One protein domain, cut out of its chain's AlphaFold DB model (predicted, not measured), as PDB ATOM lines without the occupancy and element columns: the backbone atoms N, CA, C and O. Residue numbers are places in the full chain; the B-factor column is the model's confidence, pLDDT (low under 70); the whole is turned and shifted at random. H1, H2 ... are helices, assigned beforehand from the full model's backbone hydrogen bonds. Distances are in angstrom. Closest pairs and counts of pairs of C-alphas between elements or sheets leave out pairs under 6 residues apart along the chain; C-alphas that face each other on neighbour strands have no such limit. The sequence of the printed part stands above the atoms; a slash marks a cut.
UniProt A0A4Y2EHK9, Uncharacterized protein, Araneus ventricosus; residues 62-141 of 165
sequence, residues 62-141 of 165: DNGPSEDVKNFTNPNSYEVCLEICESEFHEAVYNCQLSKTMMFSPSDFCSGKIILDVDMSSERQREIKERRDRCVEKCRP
ATOM      1  N   ASP A  62     331.051 406.124 282.405       65.12
ATOM      2  CA  ASP A  62     331.578 405.860 283.738       65.12
ATOM      3  C   ASP A  62     330.830 406.744 284.745       65.12
ATOM      4  O   ASP A  62     330.957 407.970 284.729       65.12
ATOM      5  N   ASN A  63     329.962 406.120 285.542       55.44
ATOM      6  CA  ASN A  63     329.150 406.789 286.563       55.44
ATOM      7  C   ASN A  63     329.793 406.687 287.959       55.44
ATOM      8  O   ASN A  63     329.172 407.100 288.937       55.44
ATOM      9  N   GLY A  64     331.012 406.135 288.056       56.34
ATOM     10  CA  GLY A  64     331.766 406.074 289.302       56.34
ATOM     11  C   GLY A  64     332.170 407.466 289.805       56.34
ATOM     12  O   GLY A  64     332.240 408.423 289.026       56.34
ATOM     13  N   PRO A  65     332.435 407.621 291.114       51.41
ATOM     14  CA  PRO A  65     332.938 408.876 291.646       51.41
ATOM     15  C   PRO A  65     334.268 409.214 290.966       51.41
ATOM     16  O   PRO A  65     335.241 408.474 291.081       51.41
ATOM     17  N   SER A  66     334.300 410.351 290.270       51.25
ATOM     18  CA  SER A  66     335.544 410.991 289.842       51.25
ATOM     19  C   SER A  66     336.468 411.099 291.056       51.25
ATOM     20  O   SER A  66     336.029 411.617 292.089       51.25
ATOM     21  N   GLU A  67     337.729 410.662 290.945       56.84
ATOM     22  CA  GLU A  67     338.706 410.744 292.054       56.84
ATOM     23  C   GLU A  67     338.832 412.176 292.614       56.84
ATOM     24  O   GLU A  67     339.188 412.394 293.774       56.84
ATOM     25  N   ASP A  68     338.434 413.155 291.805       57.50
ATOM     26  CA  ASP A  68     338.612 414.576 292.055       57.50
ATOM     27  C   ASP A  68     337.464 415.260 292.828       57.50
ATOM     28  O   ASP A  68     337.603 416.437 293.171       57.50
ATOM     29  N   VAL A  69     336.319 414.611 293.114       51.03
ATOM     30  CA  VAL A  69     335.138 415.348 293.629       51.03
ATOM     31  C   VAL A  69     334.444 414.679 294.818       51.03
ATOM     32  O   VAL A  69     333.644 413.760 294.692       51.03
ATOM     33  N   LYS A  70     334.686 415.241 296.010       50.16
ATOM     34  CA  LYS A  70     334.203 414.750 297.316       50.16
ATOM     35  C   LYS A  70     332.702 414.897 297.593       50.16
ATOM     36  O   LYS A  70     332.269 414.451 298.644       50.16
ATOM     37  N   ASN A  71     331.912 415.498 296.706       55.00
ATOM     38  CA  ASN A  71     330.465 415.669 296.891       55.00
ATOM     39  C   ASN A  71     329.739 415.544 295.544       55.00
ATOM     40  O   ASN A  71     329.183 416.517 295.037       55.00
ATOM     41  N   PHE A  72     329.799 414.366 294.928       45.94
ATOM     42  CA  PHE A  72     329.082 414.099 293.684       45.94
ATOM     43  C   PHE A  72     327.669 413.585 293.996       45.94
ATOM     44  O   PHE A  72     327.494 412.476 294.486       45.94
ATOM     45  N   THR A  73     326.654 414.404 293.717       50.59
ATOM     46  CA  THR A  73     325.219 414.047 293.743       50.59
ATOM     47  C   THR A  73     324.716 413.552 292.381       50.59
ATOM     48  O   THR A  73     323.514 413.541 292.121       50.59
ATOM     49  N   ASN A  74     325.622 413.156 291.485       49.72
ATOM     50  CA  ASN A  74     325.259 412.555 290.205       49.72
ATOM     51  C   ASN A  74     324.754 411.117 290.452       49.72
ATOM     52  O   ASN A  74     325.289 410.454 291.346       49.72
ATOM     53  N   PRO A  75     323.742 410.615 289.719       54.91
ATOM     54  CA  PRO A  75     323.247 409.257 289.925       54.91
ATOM     55  C   PRO A  75     324.385 408.249 289.733       54.91
ATOM     56  O   PRO A  75     324.937 408.108 288.646       54.91
ATOM     57  N   ASN A  76     324.737 407.573 290.826       63.34
ATOM     58  CA  ASN A  76     325.909 406.700 290.952       63.34
ATOM     59  C   ASN A  76     325.785 405.394 290.138       63.34
ATOM     60  O   ASN A  76     326.726 404.612 290.048       63.34
ATOM     61  N   SER A  77     324.612 405.117 289.555       75.00
ATOM     62  CA  SER A  77     324.385 403.945 288.712       75.00
ATOM     63  C   SER A  77     323.270 404.179 287.689       75.00
ATOM     64  O   SER A  77     322.483 405.127 287.786       75.00
ATOM     65  N   TYR A  78     323.199 403.285 286.702       80.38
ATOM     66  CA  TYR A  78     322.135 403.273 285.700       80.38
ATOM     67  C   TYR A  78     320.753 403.117 286.343       80.38
ATOM     68  O   TYR A  78     319.825 403.841 285.994       80.38
ATOM     69  N   GLU A  79     320.640 402.235 287.332       84.00
ATOM     70  CA  GLU A  79     319.416 401.969 288.085       84.00
ATOM     71  C   GLU A  79     318.958 403.217 288.843       84.00
ATOM     72  O   GLU A  79     317.794 403.594 288.746       84.00
ATOM     73  N   VAL A  80     319.880 403.931 289.500       81.94
ATOM     74  CA  VAL A  80     319.555 405.192 290.189       81.94
ATOM     75  C   VAL A  80     319.075 406.258 289.197       81.94
ATOM     76  O   VAL A  80     318.140 406.999 289.495       81.94
ATOM     77  N   CYS A  81     319.665 406.330 287.998       83.94
ATOM     78  CA  CYS A  81     319.201 407.245 286.949       83.94
ATOM     79  C   CYS A  81     317.757 406.938 286.521       83.94
ATOM     80  O   CYS A  81     316.933 407.850 286.424       83.94
ATOM     81  N   LEU A  82     317.431 405.655 286.325       86.75
ATOM     82  CA  LEU A  82     316.073 405.224 285.989       86.75
ATOM     83  C   LEU A  82     315.078 405.535 287.114       86.75
ATOM     84  O   LEU A  82     313.995 406.049 286.837       86.75
ATOM     85  N   GLU A  83     315.451 405.287 288.373       87.19
ATOM     86  CA  GLU A  83     314.606 405.595 289.534       87.19
ATOM     87  C   GLU A  83     314.267 407.093 289.629       87.19
ATOM     88  O   GLU A  83     313.137 407.459 289.964       87.19
ATOM     89  N   ILE A  84     315.215 407.976 289.294       84.19
ATOM     90  CA  ILE A  84     314.971 409.425 289.242       84.19
ATOM     91  C   ILE A  84     313.949 409.761 288.148       84.19
ATOM     92  O   ILE A  84     312.985 410.478 288.424       84.19
ATOM     93  N   CYS A  85     314.113 409.224 286.934       88.94
ATOM     94  CA  CYS A  85     313.189 409.477 285.825       88.94
ATOM     95  C   CYS A  85     311.760 408.998 286.126       88.94
ATOM     96  O   CYS A  85     310.795 409.721 285.864       88.94
ATOM     97  N   GLU A  86     311.613 407.797 286.693       87.94
ATOM     98  CA  GLU A  86     310.305 407.255 287.084       87.94
ATOM     99  C   GLU A  86     309.676 408.068 288.210       87.94
ATOM    100  O   GLU A  86     308.471 408.325 288.213       87.94
ATOM    101  N   SER A  87     310.477 408.574 289.142       83.94
ATOM    102  CA  SER A  87     309.916 409.471 290.135       83.94
ATOM    103  C   SER A  87     309.441 410.794 289.573       83.94
ATOM    104  O   SER A  87     308.412 411.266 290.048       83.94
ATOM    105  N   GLU A  88     310.192 411.446 288.684       85.75
ATOM    106  CA  GLU A  88     309.728 412.710 288.104       85.75
ATOM    107  C   GLU A  88     308.384 412.498 287.401       85.75
ATOM    108  O   GLU A  88     307.492 413.344 287.472       85.75
ATOM    109  N   PHE A  89     308.219 411.336 286.761       87.44
ATOM    110  CA  PHE A  89     306.957 410.911 286.176       87.44
ATOM    111  C   PHE A  89     305.855 410.754 287.236       87.44
ATOM    112  O   PHE A  89     304.779 411.333 287.093       87.44
ATOM    113  N   HIS A  90     306.107 410.012 288.315       83.00
ATOM    114  CA  HIS A  90     305.120 409.790 289.372       83.00
ATOM    115  C   HIS A  90     304.724 411.067 290.110       83.00
ATOM    116  O   HIS A  90     303.546 411.264 290.396       83.00
ATOM    117  N   GLU A  91     305.672 411.967 290.339       83.50
ATOM    118  CA  GLU A  91     305.404 413.284 290.901       83.50
ATOM    119  C   GLU A  91     304.555 414.127 289.941       83.50
ATOM    120  O   GLU A  91     303.579 414.743 290.357       83.50
ATOM    121  N   ALA A  92     304.837 414.091 288.636       83.94
ATOM    122  CA  ALA A  92     304.045 414.819 287.646       83.94
ATOM    123  C   ALA A  92     302.604 414.291 287.494       83.94
ATOM    124  O   ALA A  92     301.707 415.067 287.156       83.94
ATOM    125  N   VAL A  93     302.379 412.991 287.716       82.31
ATOM    126  CA  VAL A  93     301.061 412.350 287.568       82.31
ATOM    127  C   VAL A  93     300.260 412.377 288.869       82.31
ATOM    128  O   VAL A  93     299.095 412.762 288.864       82.31
ATOM    129  N   TYR A  94     300.869 411.966 289.979       78.00
ATOM    130  CA  TYR A  94     300.188 411.737 291.256       78.00
ATOM    131  C   TYR A  94     300.513 412.794 292.314       78.00
ATOM    132  O   TYR A  94     299.925 412.772 293.394       78.00
ATOM    133  N   ASN A  95     301.440 413.715 292.022       77.88
ATOM    134  CA  ASN A  95     301.935 414.723 292.964       77.88
ATOM    135  C   ASN A  95     302.474 414.103 294.268       77.88
ATOM    136  O   ASN A  95     302.370 414.690 295.345       77.88
ATOM    137  N   CYS A  96     303.009 412.886 294.160       78.50
ATOM    138  CA  CYS A  96     303.611 412.126 295.245       78.50
ATOM    139  C   CYS A  96     304.661 411.152 294.694       78.50
ATOM    140  O   CYS A  96     304.657 410.800 293.512       78.50
ATOM    141  N   GLN A  97     305.570 410.715 295.561       77.00
ATOM    142  CA  GLN A  97     306.614 409.757 295.227       77.00
ATOM    143  C   GLN A  97     306.107 408.334 295.477       77.00
ATOM    144  O   GLN A  97     305.756 407.960 296.600       77.00
ATOM    145  N   LEU A  98     306.082 407.527 294.417       71.19
ATOM    146  CA  LEU A  98     305.982 406.071 294.521       71.19
ATOM    147  C   LEU A  98     307.370 405.536 294.902       71.19
ATOM    148  O   LEU A  98     308.368 406.033 294.388       71.19
ATOM    149  N   SER A  99     307.417 404.606 295.860       63.94
ATOM    150  CA  SER A  99     308.610 404.089 296.556       63.94
ATOM    151  C   SER A  99     309.945 404.264 295.807       63.94
ATOM    152  O   SER A  99     310.256 403.483 294.913       63.94
ATOM    153  N   LYS A 100     310.756 405.255 296.205       73.44
ATOM    154  CA  LYS A 100     312.169 405.383 295.802       73.44
ATOM    155  C   LYS A 100     313.080 404.657 296.777       73.44
ATOM    156  O   LYS A 100     312.800 404.651 297.974       73.44
ATOM    157  N   THR A 101     314.229 404.190 296.298       68.81
ATOM    158  CA  THR A 101     315.258 403.586 297.153       68.81
ATOM    159  C   THR A 101     315.955 404.625 298.050       68.81
ATOM    160  O   THR A 101     316.330 404.312 299.177       68.81
ATOM    161  N   MET A 102     316.071 405.887 297.605       64.00
ATOM    162  CA  MET A 102     316.623 406.998 298.400       64.00
ATOM    163  C   MET A 102     315.592 408.118 298.585       64.00
ATOM    164  O   MET A 102     315.436 408.996 297.736       64.00
ATOM    165  N   MET A 103     314.858 408.061 299.698       64.44
ATOM    166  CA  MET A 103     313.821 409.036 300.055       64.44
ATOM    167  C   MET A 103     314.404 410.197 300.864       64.44
ATOM    168  O   MET A 103     315.177 409.985 301.797       64.44
ATOM    169  N   PHE A 104     313.975 411.421 300.555       64.38
ATOM    170  CA  PHE A 104     314.325 412.605 301.347       64.38
ATOM    171  C   PHE A 104     313.387 412.801 302.549       64.38
ATOM    172  O   PHE A 104     313.823 413.309 303.581       64.38
ATOM    173  N   SER A 105     312.114 412.388 302.437       69.94
ATOM    174  CA  SER A 105     311.096 412.554 303.483       69.94
ATOM    175  C   SER A 105     309.984 411.490 303.410       69.94
ATOM    176  O   SER A 105     309.483 411.203 302.321       69.94
ATOM    177  N   PRO A 106     309.523 410.936 304.553       70.00
ATOM    178  CA  PRO A 106     308.372 410.024 304.607       70.00
ATOM    179  C   PRO A 106     307.040 410.655 304.169       70.00
ATOM    180  O   PRO A 106     306.127 409.939 303.764       70.00
ATOM    181  N   SER A 107     306.917 411.983 304.257       70.44
ATOM    182  CA  SER A 107     305.688 412.719 303.922       70.44
ATOM    183  C   SER A 107     305.410 412.794 302.420       70.44
ATOM    184  O   SER A 107     304.279 413.064 302.028       70.44
ATOM    185  N   ASP A 108     306.424 412.538 301.590       71.25
ATOM    186  CA  ASP A 108     306.320 412.614 300.130       71.25
ATOM    187  C   ASP A 108     305.715 411.331 299.527       71.25
ATOM    188  O   ASP A 108     305.512 411.243 298.316       71.25
ATOM    189  N   PHE A 109     305.423 410.325 300.360       76.06
ATOM    190  CA  PHE A 109     304.908 409.029 299.933       76.06
ATOM    191  C   PHE A 109     303.441 409.089 299.489       76.06
ATOM    192  O   PHE A 109     302.577 409.656 300.166       76.06
ATOM    193  N   CYS A 110     303.127 408.412 298.386       74.81
ATOM    194  CA  CYS A 110     301.746 408.241 297.949       74.81
ATOM    195  C   CYS A 110     300.935 407.417 298.963       74.81
ATOM    196  O   CYS A 110     301.107 406.207 299.097       74.81
ATOM    197  N   SER A 111     299.982 408.047 299.651       70.81
ATOM    198  CA  SER A 111     299.014 407.311 300.471       70.81
ATOM    199  C   SER A 111     298.134 406.442 299.567       70.81
ATOM    200  O   SER A 111     297.588 406.942 298.582       70.81
ATOM    201  N   GLY A 112     297.951 405.157 299.910       60.62
ATOM    202  CA  GLY A 112     297.292 404.115 299.091       60.62
ATOM    203  C   GLY A 112     295.826 404.354 298.680       60.62
ATOM    204  O   GLY A 112     295.165 403.442 298.197       60.62
ATOM    205  N   LYS A 113     295.311 405.572 298.865       56.50
ATOM    206  CA  LYS A 113     293.974 406.039 298.492       56.50
ATOM    207  C   LYS A 113     293.944 406.844 297.176       56.50
ATOM    208  O   LYS A 113     292.853 407.116 296.695       56.50
ATOM    209  N   ILE A 114     295.101 407.219 296.604       56.16
ATOM    210  CA  ILE A 114     295.219 408.161 295.459       56.16
ATOM    211  C   ILE A 114     295.328 407.456 294.083       56.16
ATOM    212  O   ILE A 114     295.354 408.107 293.048       56.16
ATOM    213  N   ILE A 115     295.313 406.118 294.014       57.75
ATOM    214  CA  ILE A 115     295.407 405.391 292.721       57.75
ATOM    215  C   ILE A 115     294.075 405.420 291.931       57.75
ATOM    216  O   ILE A 115     294.001 404.939 290.805       57.75
ATOM    217  N   LEU A 116     293.012 406.004 292.493       54.09
ATOM    218  CA  LEU A 116     291.718 406.146 291.825       54.09
ATOM    219  C   LEU A 116     291.589 407.556 291.229       54.09
ATOM    220  O   LEU A 116     291.374 408.524 291.952       54.09
ATOM    221  N   ASP A 117     291.725 407.610 289.903       56.88
ATOM    222  CA  ASP A 117     291.299 408.680 288.995       56.88
ATOM    223  C   ASP A 117     291.954 410.060 289.170       56.88
ATOM    224  O   ASP A 117     291.328 411.035 289.586       56.88
ATOM    225  N   VAL A 118     293.208 410.187 288.716       61.59
ATOM    226  CA  VAL A 118     293.686 411.499 288.255       61.59
ATOM    227  C   VAL A 118     293.098 411.733 286.861       61.59
ATOM    228  O   VAL A 118     293.581 411.169 285.878       61.59
ATOM    229  N   ASP A 119     292.044 412.548 286.775       65.06
ATOM    230  CA  ASP A 119     291.467 413.001 285.504       65.06
ATOM    231  C   ASP A 119     292.470 413.931 284.796       65.06
ATOM    232  O   ASP A 119     292.517 415.146 284.999       65.06
ATOM    233  N   MET A 120     293.382 413.319 284.040       72.81
ATOM    234  CA  MET A 120     294.393 413.998 283.241       72.81
ATOM    235  C   MET A 120     294.025 413.912 281.770       72.81
ATOM    236  O   MET A 120     293.778 412.823 281.250       72.81
ATOM    237  N   SER A 121     294.083 415.046 281.067       79.50
ATOM    238  CA  SER A 121     293.913 415.042 279.616       79.50
ATOM    239  C   SER A 121     294.941 414.119 278.954       79.50
ATOM    240  O   SER A 121     296.109 414.058 279.354       79.50
ATOM    241  N   SER A 122     294.511 413.417 277.907       79.00
ATOM    242  CA  SER A 122     295.366 412.517 277.127       79.00
ATOM    243  C   SER A 122     296.608 413.226 276.568       79.00
ATOM    244  O   SER A 122     297.681 412.630 276.475       79.00
ATOM    245  N   GLU A 123     296.490 414.519 276.256       83.69
ATOM    246  CA  GLU A 123     297.593 415.382 275.822       83.69
ATOM    247  C   GLU A 123     298.646 415.567 276.920       83.69
ATOM    248  O   GLU A 123     299.836 415.363 276.676       83.69
ATOM    249  N   ARG A 124     298.211 415.876 278.149       83.81
ATOM    250  CA  ARG A 124     299.101 416.078 279.300       83.81
ATOM    251  C   ARG A 124     299.782 414.774 279.709       83.81
ATOM    252  O   ARG A 124     300.963 414.772 280.039       83.81
ATOM    253  N   GLN A 125     299.072 413.649 279.619       83.19
ATOM    254  CA  GLN A 125     299.659 412.323 279.829       83.19
ATOM    255  C   GLN A 125     300.738 411.997 278.788       83.19
ATOM    256  O   GLN A 125     301.794 411.469 279.145       83.19
ATOM    257  N   ARG A 126     300.508 412.327 277.508       86.88
ATOM    258  CA  ARG A 126     301.497 412.103 276.443       86.88
ATOM    259  C   ARG A 126     302.759 412.929 276.674       86.88
ATOM    260  O   ARG A 126     303.851 412.380 276.591       86.88
ATOM    261  N   GLU A 127     302.619 414.205 277.019       91.00
ATOM    262  CA  GLU A 127     303.758 415.092 277.278       91.00
ATOM    263  C   GLU A 127     304.620 414.602 278.454       91.00
ATOM    264  O   GLU A 127     305.850 414.547 278.352       91.00
ATOM    265  N   ILE A 128     303.982 414.189 279.554       88.44
ATOM    266  CA  ILE A 128     304.674 413.649 280.730       88.44
ATOM    267  C   ILE A 128     305.410 412.346 280.375       88.44
ATOM    268  O   ILE A 128     306.561 412.154 280.773       88.44
ATOM    269  N   LYS A 129     304.791 411.478 279.568       89.75
ATOM    270  CA  LYS A 129     305.426 410.248 279.082       89.75
ATOM    271  C   LYS A 129     306.627 410.538 278.179       89.75
ATOM    272  O   LYS A 129     307.690 409.968 278.389       89.75
ATOM    273  N   GLU A 130     306.497 411.460 277.229       93.50
ATOM    274  CA  GLU A 130     307.608 411.863 276.361       93.50
ATOM    275  C   GLU A 130     308.767 412.476 277.161       93.50
ATOM    276  O   GLU A 130     309.934 412.251 276.846       93.50
ATOM    277  N   ARG A 131     308.470 413.245 278.217       91.75
ATOM    278  CA  ARG A 131     309.495 413.773 279.126       91.75
ATOM    279  C   ARG A 131     310.244 412.652 279.844       91.75
ATOM    280  O   ARG A 131     311.470 412.716 279.915       91.75
ATOM    281  N   ARG A 132     309.531 411.636 280.336       92.12
ATOM    282  CA  ARG A 132     310.134 410.448 280.950       92.12
ATOM    283  C   ARG A 132     310.995 409.683 279.947       92.12
ATOM    284  O   ARG A 132     312.136 409.364 280.258       92.12
ATOM    285  N   ASP A 133     310.498 409.453 278.736       93.00
ATOM    286  CA  ASP A 133     311.235 408.710 277.710       93.00
ATOM    287  C   ASP A 133     312.544 409.447 277.339       93.00
ATOM    288  O   ASP A 133     313.616 408.845 277.347       93.00
ATOM    289  N   ARG A 134     312.506 410.783 277.184       92.25
ATOM    290  CA  ARG A 134     313.718 411.615 277.005       92.25
ATOM    291  C   ARG A 134     314.677 411.591 278.200       92.25
ATOM    292  O   ARG A 134     315.871 411.827 278.022       92.25
ATOM    293  N   CYS A 135     314.173 411.394 279.419       89.69
ATOM    294  CA  CYS A 135     315.001 411.245 280.617       89.69
ATOM    295  C   CYS A 135     315.753 409.909 280.571       89.69
ATOM    296  O   CYS A 135     316.978 409.886 280.676       89.69
ATOM    297  N   VAL A 136     315.036 408.818 280.295       88.94
ATOM    298  CA  VAL A 136     315.598 407.464 280.199       88.94
ATOM    299  C   VAL A 136     316.622 407.352 279.066       88.94
ATOM    300  O   VAL A 136     317.661 406.725 279.250       88.94
ATOM    301  N   GLU A 137     316.402 408.013 277.926       87.56
ATOM    302  CA  GLU A 137     317.372 408.059 276.818       87.56
ATOM    303  C   GLU A 137     318.728 408.671 277.207       87.56
ATOM    304  O   GLU A 137     319.755 408.376 276.584       87.56
ATOM    305  N   LYS A 138     318.749 409.529 278.234       85.44
ATOM    306  CA  LYS A 138     319.979 410.117 278.774       85.44
ATOM    307  C   LYS A 138     320.660 409.220 279.805       85.44
ATOM    308  O   LYS A 138     321.842 409.432 280.063       85.44
ATOM    309  N   CYS A 139     319.967 408.229 280.366       84.88
ATOM    310  CA  CYS A 139     320.568 407.267 281.282       84.88
ATOM    311  C   CYS A 139     321.489 406.307 280.520       84.88
ATOM    312  O   CYS A 139     321.105 405.698 279.519       84.88
ATOM    313  N   ARG A 140     322.725 406.160 281.004       82.00
ATOM    314  CA  ARG A 140     323.763 405.333 280.377       82.00
ATOM    315  C   ARG A 140     324.204 404.221 281.334       82.00
ATOM    316  O   ARG A 140     324.451 404.522 282.504       82.00
ATOM    317  N   PRO A 141     324.310 402.957 280.879       78.62
ATOM    318  CA  PRO A 141     324.919 401.894 281.668       78.62
ATOM    319  C   PRO A 141     326.389 402.196 281.968       78.62
ATOM    320  O   PRO A 141     327.057 402.890 281.197       78.62
TER     321      PRO A 141
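What this domain is: This is residues 62 to 141 of the 165 residues of an uncharacterized protein of Araneus ventricosus (UniProt A0A4Y2EHK9). Two helices, H1 and H2, lie side by side as a helical hairpin, and the long link between them makes a wide loop over the side of H1 turned away from H2. Before H1 comes a tail without a named element, whose residues 66 to 71 stick out freely. The printed part has 80 residues with two named helices, H1 then H2, and no named strand; the class is all helix, though under half of the residues, 32 of 80, are in named elements. The whole is loose, with a radius of gyration of the C-alphas of 15.0 A, and flat, spanning 48 by 28 by 15 A.

How they stand to each other: Go first to H1, residues 78 to 94, then on to H2, residues 122 to 136, and you will find that the two touch, with 13 pairs of C-alphas within 8 A. Their closest C-alphas are those of Cys 85 and Cys 135, 5.8 A apart. The helices form a hairpin at a shallow tilt of 16 degrees, opposite ways, with their centres 11.6 A apart. In H1 and H2 every O i to N i+4 pair is within hydrogen-bond range.

Where its parts are: Start at C-alpha 62 at (331.578, 405.860, 283.738) and pass residues 62 to 77. Find C-alpha 78 at (322.135, 403.273, 285.700); from there H1 runs 24.2 A to C-alpha 94. H2 runs 21.1 A from C-alpha 122 to C-alpha 136 at (315.598, 407.464, 280.199).

The domain as a whole: The two C-alphas farthest apart are those of Asp 68 and Asp 117, at 47.8 A. The printed part has no cut, and the link from H1 to H2, 27 residues, is long. Look for low confidence, pLDDT under 70, at residues 62 to 76, 99, 101 to 105 and 112 to 119.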